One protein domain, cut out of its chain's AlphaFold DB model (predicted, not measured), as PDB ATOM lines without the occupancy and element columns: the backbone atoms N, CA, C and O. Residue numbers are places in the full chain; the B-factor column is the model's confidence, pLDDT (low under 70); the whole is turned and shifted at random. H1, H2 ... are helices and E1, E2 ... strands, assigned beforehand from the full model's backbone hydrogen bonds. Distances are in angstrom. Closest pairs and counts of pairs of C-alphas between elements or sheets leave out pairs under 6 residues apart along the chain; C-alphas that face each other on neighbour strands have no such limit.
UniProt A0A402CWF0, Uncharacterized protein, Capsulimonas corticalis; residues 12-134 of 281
ATOM      1  N   TRP A  12     121.927 158.139  85.295       83.00
ATOM      2  CA  TRP A  12     121.705 156.729  84.969       83.00
ATOM      3  C   TRP A  12     122.800 156.094  84.100       83.00
ATOM      4  O   TRP A  12     123.025 154.884  84.142       83.00
ATOM      5  N   GLU A  13     123.478 156.902  83.291       86.81
ATOM      6  CA  GLU A  13     124.529 156.464  82.371       86.81
ATOM      7  C   GLU A  13     125.913 156.521  83.027       86.81
ATOM      8  O   GLU A  13     126.814 155.774  82.645       86.81
ATOM      9  N   ALA A  14     126.086 157.393  84.023       89.31
ATOM     10  CA  ALA A  14     127.380 157.647  84.644       89.31
ATOM     11  C   ALA A  14     127.669 156.763  85.871       89.31
ATOM     12  O   ALA A  14     128.826 156.368  86.070       89.31
ATOM     13  N   ALA A  15     126.654 156.463  86.689       95.12
ATOM     14  CA  ALA A  15     126.824 155.760  87.960       95.12
ATOM     15  C   ALA A  15     126.552 154.251  87.827       95.12
ATOM     16  O   ALA A  15     125.571 153.868  87.190       95.12
ATOM     17  N   PRO A  16     127.377 153.371  88.431       97.06
ATOM     18  CA  PRO A  16     127.177 151.920  88.383       97.06
ATOM     19  C   PRO A  16     125.920 151.461  89.137       97.06
ATOM     20  O   PRO A  16     125.337 150.433  88.780       97.06
ATOM     21  N   PHE A  17     125.489 152.229  90.140       97.81
ATOM     22  CA  PHE A  17     124.259 151.998  90.884       97.81
ATOM     23  C   PHE A  17     123.433 153.278  90.972       97.81
ATOM     24  O   PHE A  17     123.976 154.382  91.065       97.81
ATOM     25  N   VAL A  18     122.113 153.120  90.981       96.69
ATOM     26  CA  VAL A  18     121.158 154.220  91.131       96.69
ATOM     27  C   VAL A  18     120.137 153.877  92.207       96.69
ATOM     28  O   VAL A  18     119.622 152.764  92.223       96.69
ATOM     29  N   VAL A  19     119.817 154.833  93.077       97.06
ATOM     30  CA  VAL A  19     118.622 154.783  93.922       97.06
ATOM     31  C   VAL A  19     117.461 155.398  93.156       97.06
ATOM     32  O   VAL A  19     117.460 156.598  92.875       97.06
ATOM     33  N   GLU A  20     116.472 154.580  92.819       95.50
ATOM     34  CA  GLU A  20     115.209 155.042  92.249       95.50
ATOM     35  C   GLU A  20     114.243 155.354  93.393       95.50
ATOM     36  O   GLU A  20     113.826 154.456  94.129       95.50
ATOM     37  N   HIS A  21     113.894 156.632  93.549       95.38
ATOM     38  CA  HIS A  21     112.890 157.073  94.517       95.38
ATOM     39  C   HIS A  21     111.495 156.968  93.903       95.38
ATOM     40  O   HIS A  21     111.245 157.480  92.811       95.38
ATOM     41  N   LEU A  22     110.583 156.326  94.628       92.00
ATOM     42  CA  LEU A  22     109.209 156.049  94.237       92.00
ATOM     43  C   LEU A  22     108.240 156.742  95.200       92.00
ATOM     44  O   LEU A  22     108.398 156.702  96.422       92.00
ATOM     45  N   ARG A  23     107.188 157.341  94.640       92.81
ATOM     46  CA  ARG A  23     106.077 157.925  95.402       92.81
ATOM     47  C   ARG A  23     104.896 156.964  95.328       92.81
ATOM     48  O   ARG A  23     104.213 156.908  94.309       92.81
ATOM     49  N   LEU A  24     104.700 156.165  96.374       89.19
ATOM     50  CA  LEU A  24     103.592 155.215  96.459       89.19
ATOM     51  C   LEU A  24     102.357 155.895  97.050       89.19
ATOM     52  O   LEU A  24     102.477 156.782  97.893       89.19
ATOM     53  N   ASP A  25     101.176 155.447  96.630       90.12
ATOM     54  CA  ASP A  25      99.880 155.870  97.178       90.12
ATOM     55  C   ASP A  25      99.708 157.402  97.281       90.12
ATOM     56  O   ASP A  25      99.405 157.910  98.366       90.12
ATOM     57  N   PRO A  26      99.937 158.160  96.186       91.69
ATOM     58  CA  PRO A  26      99.804 159.611  96.221       91.69
ATOM     59  C   PRO A  26      98.367 160.010  96.579       91.69
ATOM     60  O   PRO A  26      97.405 159.500  96.001       91.69
ATOM     61  N   GLN A  27      98.230 160.932  97.526       94.25
ATOM     62  CA  GLN A  27      96.959 161.462  98.008       94.25
ATOM     63  C   GLN A  27      96.659 162.840  97.389       94.25
ATOM     64  O   GLN A  27      97.585 163.548  96.979       94.25
ATOM     65  N   PRO A  28      95.383 163.275  97.346       93.44
ATOM     66  CA  PRO A  28      95.006 164.592  96.820       93.44
ATOM     67  C   PRO A  28      95.625 165.783  97.566       93.44
ATOM     68  O   PRO A  28      95.753 166.860  96.991       93.44
ATOM     69  N   ASP A  29      96.014 165.604  98.832       95.12
ATOM     70  CA  ASP A  29      96.699 166.618  99.644       95.12
ATOM     71  C   ASP A  29      98.209 166.726  99.338       95.12
ATOM     72  O   ASP A  29      98.915 167.529  99.949       95.12
ATOM     73  N   GLY A  30      98.713 165.925  98.392       93.94
ATOM     74  CA  GLY A  30     100.121 165.863  98.007       93.94
ATOM     75  C   GLY A  30     100.979 164.952  98.888       93.94
ATOM     76  O   GLY A  30     102.168 164.776  98.593       93.94
ATOM     77  N   SER A  31     100.409 164.350  99.938       94.88
ATOM     78  CA  SER A  31     101.094 163.332 100.731       94.88
ATOM     79  C   SER A  31     101.257 162.036  99.932       94.88
ATOM     80  O   SER A  31     100.512 161.739  98.999       94.88
ATOM     81  N   PHE A  32     102.300 161.274 100.249       94.94
ATOM     82  CA  PHE A  32     102.598 159.998  99.608       94.94
ATOM     83  C   PHE A  32     103.429 159.137 100.556       94.94
ATOM     84  O   PHE A  32     104.109 159.648 101.452       94.94
ATOM     85  N   ARG A  33     103.411 157.823 100.341       93.38
ATOM     86  CA  ARG A  33     104.296 156.889 101.030       93.38
ATOM     87  C   ARG A  33     105.621 156.791 100.261       93.38
ATOM     88  O   ARG A  33     105.603 156.387  99.096       93.38
ATOM     89  N   PRO A  34     106.767 157.153 100.862       96.31
ATOM     90  CA  PRO A  34     108.051 157.035 100.186       96.31
ATOM     91  C   PRO A  34     108.434 155.561 100.043       96.31
ATOM     92  O   PRO A  34     108.188 154.751 100.939       96.31
ATOM     93  N   ALA A  35     109.042 155.220  98.916       94.56
ATOM     94  CA  ALA A  35     109.749 153.968  98.716       94.56
ATOM     95  C   ALA A  35     110.989 154.219  97.860       94.56
ATOM     96  O   ALA A  35     111.041 155.181  97.099       94.56
ATOM     97  N   ALA A  36     111.979 153.342  97.960       96.38
ATOM     98  CA  ALA A  36     113.153 153.403  97.110       96.38
ATOM     99  C   ALA A  36     113.691 152.002  96.837       96.38
ATOM    100  O   ALA A  36     113.478 151.077  97.626       96.38
ATOM    101  N   CYS A  37     114.395 151.847  95.721       96.56
ATOM    102  CA  CYS A  37     115.139 150.635  95.409       96.56
ATOM    103  C   CYS A  37     116.482 150.973  94.760       96.56
ATOM    104  O   CYS A  37     116.640 152.020  94.135       96.56
ATOM    105  N   VAL A  38     117.456 150.075  94.917       97.19
ATOM    106  CA  VAL A  38     118.743 150.179  94.224       97.19
ATOM    107  C   VAL A  38     118.667 149.410  92.915       97.19
ATOM    108  O   VAL A  38     118.246 148.253  92.879       97.19
ATOM    109  N   LEU A  39     119.113 150.052  91.844       96.38
ATOM    110  CA  LEU A  39     119.178 149.503  90.503       96.38
ATOM    111  C   LEU A  39     120.631 149.419  90.054       96.38
ATOM    112  O   LEU A  39     121.425 150.337  90.260       96.38
ATOM    113  N   ILE A  40     120.968 148.300  89.418       96.75
ATOM    114  CA  ILE A  40     122.262 148.101  88.769       96.75
ATOM    115  C   ILE A  40     122.153 148.647  87.350       96.75
ATOM    116  O   ILE A  40     121.294 148.209  86.580       96.75
ATOM    117  N   THR A  41     123.027 149.577  86.983       95.94
ATOM    118  CA  THR A  41     123.016 150.171  85.643       95.94
ATOM    119  C   THR A  41     123.968 149.421  84.701       95.94
ATOM    120  O   THR A  41     124.876 148.703  85.143       95.94
ATOM    121  N   PRO A  42     123.842 149.605  83.373       95.12
ATOM    122  CA  PRO A  42     124.842 149.120  82.426       95.12
ATOM    123  C   PRO A  42     126.254 149.653  82.705       95.12
ATOM    124  O   PRO A  42     127.224 148.966  82.371       95.12
ATOM    125  N   ALA A  43     126.370 150.823  83.351       94.81
ATOM    126  CA  ALA A  43     127.646 151.439  83.682       94.81
ATOM    127  C   ALA A  43     128.490 150.548  84.598       94.81
ATOM    128  O   ALA A  43     129.709 150.575  84.487       94.81
ATOM    129  N   LEU A  44     127.899 149.678  85.428       96.31
ATOM    130  CA  LEU A  44     128.674 148.743  86.251       96.31
ATOM    131  C   LEU A  44     129.668 147.901  85.424       96.31
ATOM    132  O   LEU A  44     130.780 147.634  85.879       96.31
ATOM    133  N   ARG A  45     129.292 147.521  84.194       95.00
ATOM    134  CA  ARG A  45     130.133 146.711  83.295       95.00
ATOM    135  C   ARG A  45     131.206 147.524  82.576       95.00
ATOM    136  O   ARG A  45     132.266 146.985  82.281       95.00
ATOM    137  N   THR A  46     130.938 148.789  82.268       95.38
ATOM    138  CA  THR A  46     131.808 149.625  81.420       95.38
ATOM    139  C   THR A  46     132.672 150.600  82.211       95.38
ATOM    140  O   THR A  46     133.661 151.110  81.697       95.38
ATOM    141  N   SER A  47     132.334 150.862  83.471       95.00
ATOM    142  CA  SER A  47     132.959 151.911  84.275       95.00
ATOM    143  C   SER A  47     134.299 151.509  84.909       95.00
ATOM    144  O   SER A  47     134.970 152.346  85.521       95.00
ATOM    145  N   GLY A  48     134.686 150.236  84.771       96.69
ATOM    146  CA  GLY A  48     135.908 149.655  85.331       96.69
ATOM    147  C   GLY A  48     135.808 149.258  86.806       96.69
ATOM    148  O   GLY A  48     136.736 148.631  87.308       96.69
ATOM    149  N   LEU A  49     134.691 149.555  87.489       97.38
ATOM    150  CA  LEU A  49     134.518 149.268  88.919       97.38
ATOM    151  C   LEU A  49     134.754 147.783  89.243       97.38
ATOM    152  O   LEU A  49     135.541 147.465  90.132       97.38
ATOM    153  N   LEU A  50     134.131 146.886  88.469       97.12
ATOM    154  CA  LEU A  50     134.270 145.432  88.628       97.12
ATOM    155  C   LEU A  50     135.713 144.938  88.465       97.12
ATOM    156  O   LEU A  50     136.096 143.968  89.105       97.12
ATOM    157  N   ALA A  51     136.500 145.582  87.603       96.69
ATOM    158  CA  ALA A  51     137.893 145.211  87.377       96.69
ATOM    159  C   ALA A  51     138.826 145.783  88.457       96.69
ATOM    160  O   ALA A  51     139.865 145.198  88.742       96.69
ATOM    161  N   SER A  52     138.465 146.927  89.050       96.12
ATOM    162  CA  SER A  52     139.277 147.607  90.065       96.12
ATOM    163  C   SER A  52     139.093 147.078  91.487       96.12
ATOM    164  O   SER A  52     139.932 147.352  92.341       96.12
ATOM    165  N   LEU A  53     138.000 146.361  91.759       96.94
ATOM    166  CA  LEU A  53     137.610 145.978  93.111       96.94
ATOM    167  C   LEU A  53     137.751 144.461  93.310       96.94
ATOM    168  O   LEU A  53     137.209 143.703  92.502       96.94
ATOM    169  N   PRO A  54     138.426 143.981  94.372       96.81
ATOM    170  CA  PRO A  54     138.444 142.554  94.652       96.81
ATOM    171  C   PRO A  54     137.046 142.044  95.034       96.81
ATOM    172  O   PRO A  54     136.169 142.793  95.472       96.81
ATOM    173  N   ALA A  55     136.826 140.738  94.862       96.75
ATOM    174  CA  ALA A  55     135.503 140.130  95.020       96.75
ATOM    175  C   ALA A  55     134.899 140.332  96.422       96.75
ATOM    176  O   ALA A  55     133.690 140.530  96.544       96.75
ATOM    177  N   ALA A  56     135.731 140.316  97.469       94.88
ATOM    178  CA  ALA A  56     135.283 140.507  98.847       94.88
ATOM    179  C   ALA A  56     134.756 141.933  99.082       94.88
ATOM    180  O   ALA A  56     133.688 142.115  99.662       94.88
ATOM    181  N   GLU A  57     135.463 142.947  98.590       96.88
ATOM    182  CA  GLU A  57     135.061 144.348  98.687       96.88
ATOM    183  C   GLU A  57     133.817 144.620  97.829       96.88
ATOM    184  O   GLU A  57     132.921 145.345  98.259       96.88
ATOM    185  N   MET A  58     133.692 143.975  96.665       97.88
ATOM    186  CA  MET A  58     132.473 144.060  95.856       97.88
ATOM    187  C   MET A  58     131.259 143.463  96.578       97.88
ATOM    188  O   MET A  58     130.187 144.063  96.596       97.88
ATOM    189  N   GLN A  59     131.427 142.316  97.235       97.19
ATOM    190  CA  GLN A  59     130.384 141.727  98.073       97.19
ATOM    191  C   GLN A  59     129.990 142.669  99.222       97.19
ATOM    192  O   GLN A  59     128.806 142.878  99.475       97.19
ATOM    193  N   SER A  60     130.973 143.276  99.891       97.62
ATOM    194  CA  SER A  60     130.751 144.274 100.942       97.62
ATOM    195  C   SER A  60     129.980 145.502 100.448       97.62
ATOM    196  O   SER A  60     129.072 145.961 101.140       97.62
ATOM    197  N   LEU A  61     130.281 145.998  99.246       98.25
ATOM    198  CA  LEU A  61     129.533 147.087  98.620       98.25
ATOM    199  C   LEU A  61     128.078 146.686  98.334       98.25
ATOM    200  O   LEU A  61     127.165 147.459  98.611       98.25
ATOM    201  N   LEU A  62     127.840 145.471  97.834       98.00
ATOM    202  CA  LEU A  62     126.479 144.973  97.605       98.00
ATOM    203  C   LEU A  62     125.690 144.822  98.913       98.00
ATOM    204  O   LEU A  62     124.515 145.185  98.949       98.00
ATOM    205  N   PHE A  63     126.327 144.360  99.996       97.31
ATOM    206  CA  PHE A  63     125.696 144.349 101.316       97.31
ATOM    207  C   PHE A  63     125.301 145.759 101.745       97.31
ATOM    208  O   PHE A  63     124.145 145.969 102.095       97.31
ATOM    209  N   LEU A  64     126.204 146.735 101.637       98.06
ATOM    210  CA  LEU A  64     125.929 148.130 101.985       98.06
ATOM    211  C   LEU A  64     124.721 148.699 101.218       98.06
ATOM    212  O   LEU A  64     123.844 149.323 101.815       98.06
ATOM    213  N   LEU A  65     124.648 148.435  99.911       98.19
ATOM    214  CA  LEU A  65     123.554 148.882  99.041       98.19
ATOM    215  C   LEU A  65     122.219 148.174  99.319       98.19
ATOM    216  O   LEU A  65     121.161 148.728  99.024       98.19
ATOM    217  N   SER A  66     122.236 146.970  99.896       97.81
ATOM    218  CA  SER A  66     121.006 146.225 100.198       97.81
ATOM    219  C   SER A  66     120.177 146.837 101.337       97.81
ATOM    220  O   SER A  66     118.981 146.572 101.432       97.81
ATOM    221  N   PHE A  67     120.776 147.711 102.153       98.00
ATOM    222  CA  PHE A  67     120.118 148.430 103.250       98.00
ATOM    223  C   PHE A  67     119.486 149.760 102.812       98.00
ATOM    224  O   PHE A  67     119.432 150.723 103.584       98.00
ATOM    225  N   VAL A  68     119.013 149.842 101.568       98.06
ATOM    226  CA  VAL A  68     118.279 151.014 101.086       98.06
ATOM    227  C   VAL A  68     116.969 151.172 101.862       98.06
ATOM    228  O   VAL A  68     116.095 150.307 101.873       98.06
ATOM    229  N   THR A  69     116.837 152.295 102.559       97.69
ATOM    230  CA  THR A  69     115.607 152.670 103.267       97.69
ATOM    231  C   THR A  69     114.545 153.176 102.285       97.69
ATOM    232  O   THR A  69     114.886 153.583 101.176       97.69
ATOM    233  N   PRO A  70     113.262 153.275 102.687       96.81
ATOM    234  CA  PRO A  70     112.222 153.867 101.841       96.81
ATOM    235  C   PRO A  70     112.506 155.308 101.382       96.81
ATOM    236  O   PRO A  70     111.952 155.750 100.387       96.81
ATOM    237  N   ASN A  71     113.391 156.025 102.084       96.44
ATOM    238  CA  ASN A  71     113.848 157.371 101.724       96.44
ATOM    239  C   ASN A  71     115.141 157.361 100.883       96.44
ATOM    240  O   ASN A  71     115.837 158.373 100.820       96.44
ATOM    241  N   GLY A  72     115.537 156.207 100.344       96.69
ATOM    242  CA  GLY A  72     116.717 156.039  99.495       96.69
ATOM    243  C   GLY A  72     118.068 156.080 100.207       96.69
ATOM    244  O   GLY A  72     119.112 155.979  99.572       96.69
ATOM    245  N   ARG A  73     118.089 156.199 101.538       97.00
ATOM    246  CA  ARG A  73     119.347 156.212 102.297       97.00
ATOM    247  C   ARG A  73     119.865 154.794 102.480       97.00
ATOM    248  O   ARG A  73     119.107 153.953 102.952       97.00
ATOM    249  N   CYS A  74     121.143 154.570 102.192       97.06
ATOM    250  CA  CYS A  74     121.862 153.328 102.487       97.06
ATOM    251  C   CYS A  74     122.832 153.601 103.643       97.06
ATOM    252  O   CYS A  74     123.956 154.034 103.407       97.06
ATOM    253  N   LEU A  75     122.359 153.453 104.884       97.56
ATOM    254  CA  LEU A  75     123.114 153.802 106.097       97.56
ATOM    255  C   LEU A  75     123.036 152.696 107.165       97.56
ATOM    256  O   LEU A  75     122.559 152.972 108.272       97.56
ATOM    257  N   PRO A  76     123.436 151.449 106.869       98.00
ATOM    258  CA  PRO A  76     123.435 150.406 107.879       98.00
ATOM    259  C   PRO A  76     124.502 150.659 108.945       98.00
ATOM    260  O   PRO A  76     125.627 151.078 108.660       98.00
ATOM    261  N   SER A  77     124.134 150.374 110.186       97.88
ATOM    262  CA  SER A  77     125.057 150.236 111.306       97.88
ATOM    263  C   SER A  77     125.896 148.964 111.177       97.88
ATOM    264  O   SER A  77     125.507 147.997 110.515       97.88
ATOM    265  N   VAL A  78     127.033 148.916 111.877       97.44
ATOM    266  CA  VAL A  78     127.858 147.697 111.938       97.44
ATOM    267  C   VAL A  78     127.055 146.495 112.457       97.44
ATOM    268  O   VAL A  78     127.206 145.394 111.938       97.44
ATOM    269  N   GLN A  79     126.155 146.695 113.425       97.06
ATOM    270  CA  GLN A  79     125.330 145.616 113.987       97.06
ATOM    271  C   GLN A  79     124.328 145.050 112.969       97.06
ATOM    272  O   GLN A  79     124.137 143.836 112.901       97.06
ATOM    273  N   GLU A  80     123.725 145.901 112.137       97.25
ATOM    274  CA  GLU A  80     122.852 145.458 111.042       97.25
ATOM    275  C   GLU A  80     123.634 144.651 109.997       97.25
ATOM    276  O   GLU A  80     123.171 143.599 109.552       97.25
ATOM    277  N   LEU A  81     124.853 145.085 109.662       97.62
ATOM    278  CA  LEU A  81     125.740 144.348 108.756       97.62
ATOM    279  C   LEU A  81     126.179 142.998 109.347       97.62
ATOM    280  O   LEU A  81     126.203 142.000 108.630       97.62
ATOM    281  N   VAL A  82     126.482 142.933 110.645       97.38
ATOM    282  CA  VAL A  82     126.769 141.678 111.370       97.38
ATOM    283  C   VAL A  82     125.589 140.723 111.289       97.38
ATOM    284  O   VAL A  82     125.762 139.565 110.912       97.38
ATOM    285  N   ALA A  83     124.382 141.210 111.576       96.25
ATOM    286  CA  ALA A  83     123.176 140.397 111.522       96.25
ATOM    287  C   ALA A  83     122.899 139.857 110.108       96.25
ATOM    288  O   ALA A  83     122.519 138.697 109.965       96.25
ATOM    289  N   ALA A  84     123.120 140.664 109.067       94.81
ATOM    290  CA  ALA A  84     122.882 140.251 107.683       94.81
ATOM    291  C   ALA A  84     123.964 139.323 107.113       94.81
ATOM    292  O   ALA A  84     123.660 138.468 106.284       94.81
ATOM    293  N   THR A  85     125.220 139.486 107.530       95.56
ATOM    294  CA  THR A  85     126.342 138.672 107.031       95.56
ATOM    295  C   THR A  85     126.559 137.393 107.836       95.56
ATOM    296  O   THR A  85     127.144 136.445 107.317       95.56
ATOM    297  N   GLY A  86     126.111 137.356 109.096       96.12
ATOM    298  CA  GLY A  86     126.415 136.271 110.031       96.12
ATOM    299  C   GLY A  86     127.883 136.238 110.471       96.12
ATOM    300  O   GLY A  86     128.331 135.243 111.042       96.12
ATOM    301  N   GLU A  87     128.651 137.298 110.201       97.56
ATOM    302  CA  GLU A  87     130.072 137.382 110.536       97.56
ATOM    303  C   GLU A  87     130.311 138.136 111.854       97.56
ATOM    304  O   GLU A  87     129.536 139.020 112.214       97.56
ATOM    305  N   PRO A  88     131.411 137.853 112.579       98.12
ATOM    306  CA  PRO A  88     131.759 138.606 113.781       98.12
ATOM    307  C   PRO A  88     131.964 140.101 113.496       98.12
ATOM    308  O   PRO A  88     132.585 140.464 112.496       98.12
ATOM    309  N   GLU A  89     131.567 140.959 114.440       97.25
ATOM    310  CA  GLU A  89     131.656 142.428 114.335       97.25
ATOM    311  C   GLU A  89     133.021 142.937 113.868       97.25
ATOM    312  O   GLU A  89     133.107 143.735 112.934       97.25
ATOM    313  N   ARG A  90     134.104 142.422 114.457       97.62
ATOM    314  CA  ARG A  90     135.474 142.795 114.080       97.62
ATOM    315  C   ARG A  90     135.766 142.543 112.595       97.62
ATOM    316  O   ARG A  90     136.472 143.333 111.976       97.62
ATOM    317  N   SER A  91     135.229 141.461 112.031       97.62
ATOM    318  CA  SER A  91     135.436 141.099 110.622       97.62
ATOM    319  C   SER A  91     134.646 142.020 109.696       97.62
ATOM    320  O   SER A  91     135.190 142.502 108.702       97.62
ATOM    321  N   VAL A  92     133.393 142.314 110.053       97.69
ATOM    322  CA  VAL A  92     132.537 143.251 109.313       97.69
ATOM    323  C   VAL A  92     133.149 144.648 109.305       97.69
ATOM    324  O   VAL A  92     133.298 145.236 108.235       97.69
ATOM    325  N   ARG A  93     133.582 145.152 110.467       97.69
ATOM    326  CA  ARG A  93     134.237 146.460 110.587       97.69
ATOM    327  C   ARG A  93     135.499 146.537 109.729       97.69
ATOM    328  O   ARG A  93     135.604 147.426 108.895       97.69
ATOM    329  N   GLN A  94     136.387 145.544 109.820       97.94
ATOM    330  CA  GLN A  94     137.598 145.494 108.994       97.94
ATOM    331  C   GLN A  94     137.288 145.454 107.484       97.94
ATOM    332  O   GLN A  94     138.033 146.009 106.675       97.94
ATOM    333  N   ARG A  95     136.206 144.785 107.059       97.88
ATOM    334  CA  ARG A  95     135.762 144.808 105.653       97.88
ATOM    335  C   ARG A  95     135.251 146.185 105.237       97.88
ATOM    336  O   ARG A  95     135.603 146.639 104.153       97.88
ATOM    337  N   MET A  96     134.459 146.842 106.079       98.25
ATOM    338  CA  MET A  96     133.948 148.185 105.796       98.25
ATOM    339  C   MET A  96     135.063 149.237 105.773       98.25
ATOM    340  O   MET A  96     135.077 150.068 104.874       98.25
ATOM    341  N   GLU A  97     136.048 149.149 106.668       98.00
ATOM    342  CA  GLU A  97     137.245 150.003 106.658       98.00
ATOM    343  C   GLU A  97     138.057 149.824 105.367       98.00
ATOM    344  O   GLU A  97     138.454 150.803 104.734       98.00
ATOM    345  N   ARG A  98     138.253 148.575 104.913       98.12
ATOM    346  CA  ARG A  98     138.889 148.301 103.614       98.12
ATOM    347  C   ARG A  98     138.089 148.878 102.450       98.12
ATOM    348  O   ARG A  98     138.683 149.463 101.549       98.12
ATOM    349  N   LEU A  99     136.761 148.741 102.472       98.25
ATOM    350  CA  LEU A  99     135.890 149.321 101.449       98.25
ATOM    351  C   LEU A  99     135.941 150.858 101.465       98.25
ATOM    352  O   LEU A  99     135.955 151.471 100.402       98.25
ATOM    353  N   ALA A 100     136.023 151.480 102.643       97.88
ATOM    354  CA  ALA A 100     136.172 152.927 102.789       97.88
ATOM    355  C   ALA A 100     137.542 153.431 102.295       97.88
ATOM    356  O   ALA A 100     137.634 154.517 101.725       97.88
ATOM    357  N   GLY A 101     138.598 152.626 102.457       97.50
ATOM    358  CA  GLY A 101     139.928 152.905 101.910       97.50
ATOM    359  C   GLY A 101     140.061 152.647 100.403       97.50
ATOM    360  O   GLY A 101     140.960 153.195  99.762       97.50
ATOM    361  N   ALA A 102     139.182 151.829  99.819       97.69
ATOM    362  CA  ALA A 102     139.186 151.535  98.393       97.69
ATOM    363  C   ALA A 102     138.691 152.739  97.580       97.69
ATOM    364  O   ALA A 102     137.664 153.350  97.885       97.69
ATOM    365  N   GLN A 103     139.419 153.058  96.508       97.44
ATOM    366  CA  GLN A 103     139.104 154.180  95.634       97.44
ATOM    367  C   GLN A 103     138.680 153.713  94.249       97.44
ATOM    368  O   GLN A 103     139.267 152.803  93.667       97.44
ATOM    369  N   TRP A 104     137.715 154.419  93.676       96.62
ATOM    370  CA  TRP A 104     137.322 154.281  92.286       96.62
ATOM    371  C   TRP A 104     137.157 155.670  91.674       96.62
ATOM    372  O   TRP A 104     136.497 156.540  92.241       96.62
ATOM    373  N   ARG A 105     137.832 155.909  90.540       95.56
ATOM    374  CA  ARG A 105     137.961 157.244  89.916       95.56
ATOM    375  C   ARG A 105     138.445 158.327  90.900       95.56
ATOM    376  O   ARG A 105     137.993 159.466  90.852       95.56
ATOM    377  N   GLY A 106     139.353 157.953  91.805       96.06
ATOM    378  CA  GLY A 106     139.911 158.850  92.825       96.06
ATOM    379  C   GLY A 106     138.946 159.217  93.958       96.06
ATOM    380  O   GLY A 106     139.259 160.109  94.740       96.06
ATOM    381  N   GLN A 107     137.784 158.562  94.060       96.56
ATOM    382  CA  GLN A 107     136.826 158.764  95.149       96.56
ATOM    383  C   GLN A 107     136.668 157.499  95.999       96.56
ATOM    384  O   GLN A 107     136.716 156.398  95.447       96.56
ATOM    385  N   PRO A 108     136.461 157.630  97.321       97.31
ATOM    386  CA  PRO A 108     136.221 156.483  98.189       97.31
ATOM    387  C   PRO A 108     134.893 155.794  97.845       97.31
ATOM    388  O   PRO A 108     133.898 156.453  97.528       97.31
ATOM    389  N   LEU A 109     134.871 154.460  97.918       97.88
ATOM    390  CA  LEU A 109     133.671 153.658  97.641       97.88
ATOM    391  C   LEU A 109     132.654 153.674  98.784       97.88
ATOM    392  O   LEU A 109     131.463 153.480  98.541       97.88
ATOM    393  N   ALA A 110     133.112 153.905 100.011       98.25
ATOM    394  CA  ALA A 110     132.278 154.049 101.194       98.25
ATOM    395  C   ALA A 110     132.874 155.091 102.148       98.25
ATOM    396  O   ALA A 110     134.053 155.426 102.059       98.25
ATOM    397  N   HIS A 111     132.061 155.607 103.061       97.94
ATOM    398  CA  HIS A 111     132.510 156.457 104.158       97.94
ATOM    399  C   HIS A 111     131.823 156.051 105.456       97.94
ATOM    400  O   HIS A 111     130.683 155.580 105.449       97.94
ATOM    401  N   GLU A 112     132.542 156.225 106.556       98.06
ATOM    402  CA  GLU A 112     132.005 156.061 107.899       98.06
ATOM    403  C   GLU A 112     131.170 157.292 108.272       98.06
ATOM    404  O   GLU A 112     131.496 158.428 107.917       98.06
ATOM    405  N   VAL A 113     130.052 157.048 108.944       97.69
ATOM    406  CA  VAL A 113     129.119 158.058 109.430       97.69
ATOM    407  C   VAL A 113     129.004 157.879 110.933       97.69
ATOM    408  O   VAL A 113     128.350 156.950 111.416       97.69
ATOM    409  N   GLU A 114     129.629 158.795 111.663       95.62
ATOM    410  CA  GLU A 114     129.517 158.869 113.114       95.62
ATOM    411  C   GLU A 114     128.089 159.271 113.501       95.62
ATOM    412  O   GLU A 114     127.513 160.225 112.966       95.62
ATOM    413  N   ARG A 115     127.492 158.525 114.431       93.12
ATOM    414  CA  ARG A 115     126.179 158.838 115.006       93.12
ATOM    415  C   ARG A 115     126.349 159.251 116.457       93.12
ATOM    416  O   ARG A 115     127.131 158.646 117.180       93.12
ATOM    417  N   GLU A 116     125.517 160.183 116.919       90.88
ATOM    418  CA  GLU A 116     125.490 160.615 118.328       90.88
ATOM    419  C   GLU A 116     125.252 159.453 119.305       90.88
ATOM    420  O   GLU A 116     125.701 159.485 120.446       90.88
ATOM    421  N   SER A 117     124.582 158.390 118.850       88.38
ATOM    422  CA  SER A 117     124.349 157.181 119.640       88.38
ATOM    423  C   SER A 117     125.600 156.316 119.852       88.38
ATOM    424  O   SER A 117     125.498 155.289 120.518       88.38
ATOM    425  N   GLY A 118     126.737 156.651 119.228       86.81
ATOM    426  CA  GLY A 118     127.955 155.833 119.225       86.81
ATOM    427  C   GLY A 118     127.845 154.544 118.401       86.81
ATOM    428  O   GLY A 118     128.636 153.626 118.585       86.81
ATOM    429  N   MET A 119     126.836 154.442 117.528       87.62
ATOM    430  CA  MET A 119     126.694 153.313 116.604       87.62
ATOM    431  C   MET A 119     127.179 153.738 115.225       87.62
ATOM    432  O   MET A 119     126.423 154.359 114.474       87.62
ATOM    433  N   ASP A 120     128.424 153.392 114.914       93.50
ATOM    434  CA  ASP A 120     129.031 153.693 113.622       93.50
ATOM    435  C   ASP A 120     128.212 153.063 112.492       93.50
ATOM    436  O   ASP A 120     127.763 151.908 112.568       93.50
ATOM    437  N   ALA A 121     127.998 153.847 111.441       97.56
ATOM    438  CA  ALA A 121     127.333 153.412 110.227       97.56
ATOM    439  C   ALA A 121     128.245 153.628 109.023       97.56
ATOM    440  O   ALA A 121     129.165 154.438 109.061       97.56
ATOM    441  N   PHE A 122     127.959 152.924 107.935       98.44
ATOM    442  CA  PHE A 122     128.652 153.123 106.666       98.44
ATOM    443  C   PHE A 122     127.676 153.601 105.602       98.44
ATOM    444  O   PHE A 122     126.486 153.290 105.647       98.44
ATOM    445  N   ALA A 123     128.187 154.364 104.645       98.12
ATOM    446  CA  ALA A 123     127.427 154.935 103.548       98.12
ATOM    447  C   ALA A 123     128.190 154.762 102.228       98.12
ATOM    448  O   ALA A 123     129.414 154.909 102.214       98.12
ATOM    449  N   PRO A 124     127.513 154.472 101.105       98.12
ATOM    450  CA  PRO A 124     128.172 154.370  99.810       98.12
ATOM    451  C   PRO A 124     128.700 155.737  99.354       98.12
ATOM    452  O   PRO A 124     128.131 156.791  99.647       98.12
ATOM    453  N   GLY A 125     129.813 155.728  98.627       96.94
ATOM    454  CA  GLY A 125     130.407 156.920  98.033       96.94
ATOM    455  C   GLY A 125     129.549 157.491  96.901       96.94
ATOM    456  O   GLY A 125     128.965 156.750  96.109       96.94
ATOM    457  N   ARG A 126     129.523 158.824  96.778       93.56
ATOM    458  CA  ARG A 126     128.704 159.546  95.779       93.56
ATOM    459  C   ARG A 126     129.050 159.216  94.326       93.56
ATOM    460  O   ARG A 126     128.199 159.350  93.459       93.56
ATOM    461  N   GLY A 127     130.287 158.806  94.044       92.88
ATOM    462  CA  GLY A 127     130.661 158.375  92.698       92.88
ATOM    463  C   GLY A 127     129.947 157.086  92.282       92.88
ATOM    464  O   GLY A 127     129.610 156.914  91.115       92.88
ATOM    465  N   VAL A 128     129.706 156.189  93.241       96.44
ATOM    466  CA  VAL A 128     129.219 154.819  93.019       96.44
ATOM    467  C   VAL A 128     127.698 154.759  92.943       96.44
ATOM    468  O   VAL A 128     127.156 153.990  92.150       96.44
ATOM    469  N   LEU A 129     127.026 155.554  93.774       96.81
ATOM    470  CA  LEU A 129     125.577 155.568  93.907       96.81
ATOM    471  C   LEU A 129     125.035 156.955  93.565       96.81
ATOM    472  O   LEU A 129     125.358 157.926  94.248       96.81
ATOM    473  N   ALA A 130     124.198 157.031  92.532       95.81
ATOM    474  CA  ALA A 130     123.468 158.245  92.179       95.81
ATOM    475  C   ALA A 130     122.005 158.171  92.636       95.81
ATOM    476  O   ALA A 130     121.396 157.105  92.617       95.81
ATOM    477  N   ASP A 131     121.424 159.312  92.991       94.31
ATOM    478  CA  ASP A 131     119.996 159.438  93.271       94.31
ATOM    479  C   ASP A 131     119.245 159.866  92.010       94.31
ATOM    480  O   ASP A 131     119.620 160.837  91.347       94.31
ATOM    481  N   VAL A 132     118.157 159.164  91.693       92.56
ATOM    482  CA  VAL A 132     117.242 159.547  90.618       92.56
ATOM    483  C   VAL A 132     115.828 159.608  91.175       92.56
ATOM    484  O   VAL A 132     115.269 158.617  91.650       92.56
ATOM    485  N   LEU A 133     115.235 160.799  91.099       89.00
ATOM    486  CA  LEU A 133     113.817 160.976  91.364       89.00
ATOM    487  C   LEU A 133     113.049 160.533  90.122       89.00
ATOM    488  O   LEU A 133     113.158 161.163  89.069       89.00
ATOM    489  N   ARG A 134     112.268 159.461  90.245       83.75
ATOM    490  CA  ARG A 134     111.332 159.073  89.198       83.75
ATOM    491  C   ARG A 134     109.944 159.530  89.590       83.75
ATOM    492  O   ARG A 134     109.350 159.027  90.544       83.75
TER     493      ARG A 134
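This is residues 12 to 134 of the 281 residues of an uncharacterized protein of Capsulimonas corticalis (UniProt A0A402CWF0). A three-stranded sheet, E2 E1 E5, reaches toward one end of the domain from a helical body in which H3, H4 and H5 lie on one side of a second, two-stranded sheet, the hairpin of E3 and E4. H3 is at the junction: it grazes the larger sheet with its residues 62 to 66 and packs on E4 and H5, while H1 and H2 are two small helices on the way from E2 to H3. The printed part has 123 residues with five named helices and five named strands, in the order E1 E2 H1 H2 H3 H4 H5 E3 E4 E5, and its class is mixed, helices and strands. The larger sheet has the order E2 E1 E5 and is mixed, E2 antiparallel and E5 parallel to E1; the smaller one is antiparallel. The whole is compact, with a radius of gyration of the C-alphas of 15.4 A, and spans 48 by 38 by 23 A.

In the larger sheet, E1 is residues 17 to 24, 21.6 A long, and begins at C-alpha 17, (124.259, 151.998, 90.884). E2, residues 33 to 40, is 23.5 A long, and E5, residues 129 to 133, is 13.2 A long and ends at C-alpha 133, (113.817, 160.976, 91.364). The short helices H1, residues 43 to 46, and H2, residues 49 to 52, measure 5.1 A and 5.2 A. H3, residues 55 to 66, is 16.6 A long, and H4, residues 78 to 85, is 10.4 A. H5, residues 89 to 101, is the longest helix by residues, 18.2 A from C-alpha 89 at (131.656, 142.428, 114.335) to C-alpha 101. E3, residues 110 to 113, is 9.7 A long, and E4, residues 121 to 124, is 10.5 A.

E1 is the inner strand of the larger sheet. E2 and E1 form a hairpin, antiparallel at 156 degrees, with N 22 and O 35 2.8 A apart, within hydrogen-bond range. E1 and E5 are parallel at 28 degrees, with N 19 and O 130 at 2.8 A. H3 only grazes this sheet, with residues 62 to 66; the closest C-alphas of H3 and E2 are those of Leu 65 and Val 38, 6.9 A apart. With residues 57 to 61 alone H3 touches H5, about perpendicular at 81 degrees, Glu 57 and Leu 99 having the closest C-alphas at 5.7 A. H5 touches H4 with residues 89 to 93 alone, about perpendicular at 78 degrees; the closest C-alphas are those of Glu 89 and Val 82, 5.8 A apart. H3 and H4 are close but not clearly touching, with the C-alphas of Phe 63 and Leu 81 closest at 7.4 A. E3 and E4 form a hairpin, antiparallel at 147 degrees, with N 113 and O 121 at 2.8 A. The closest C-alphas of H5 and E3 are those of Ala 100 and Ala 110, 4.4 A apart; those of H3 and E4 are Leu 64 and Pro 124, 7.0 A apart. E4 and E5 meet only through their link. H1 and H2 are close but not clearly touching, the C-alphas of Leu 44 and Leu 50 being closest at 6.9 A, and H1 and H5 are apart. In H3, H4 and H5 every O i to N i+4 pair is within hydrogen-bond range; H1 and H2 are too short for such a pair, and in each the one O i to N i+3 pair is within range.

The two C-alphas farthest apart are those of Pro 28 and Arg 90, 49.1 A. The link from H3 to H4, 11 residues, is long. Residues 103 to 104 pair antiparallel with residues 107 to 108 between H5 and E3. The printed part has no cut. Its mean pLDDT is 95.7, and no printed residue is under 70.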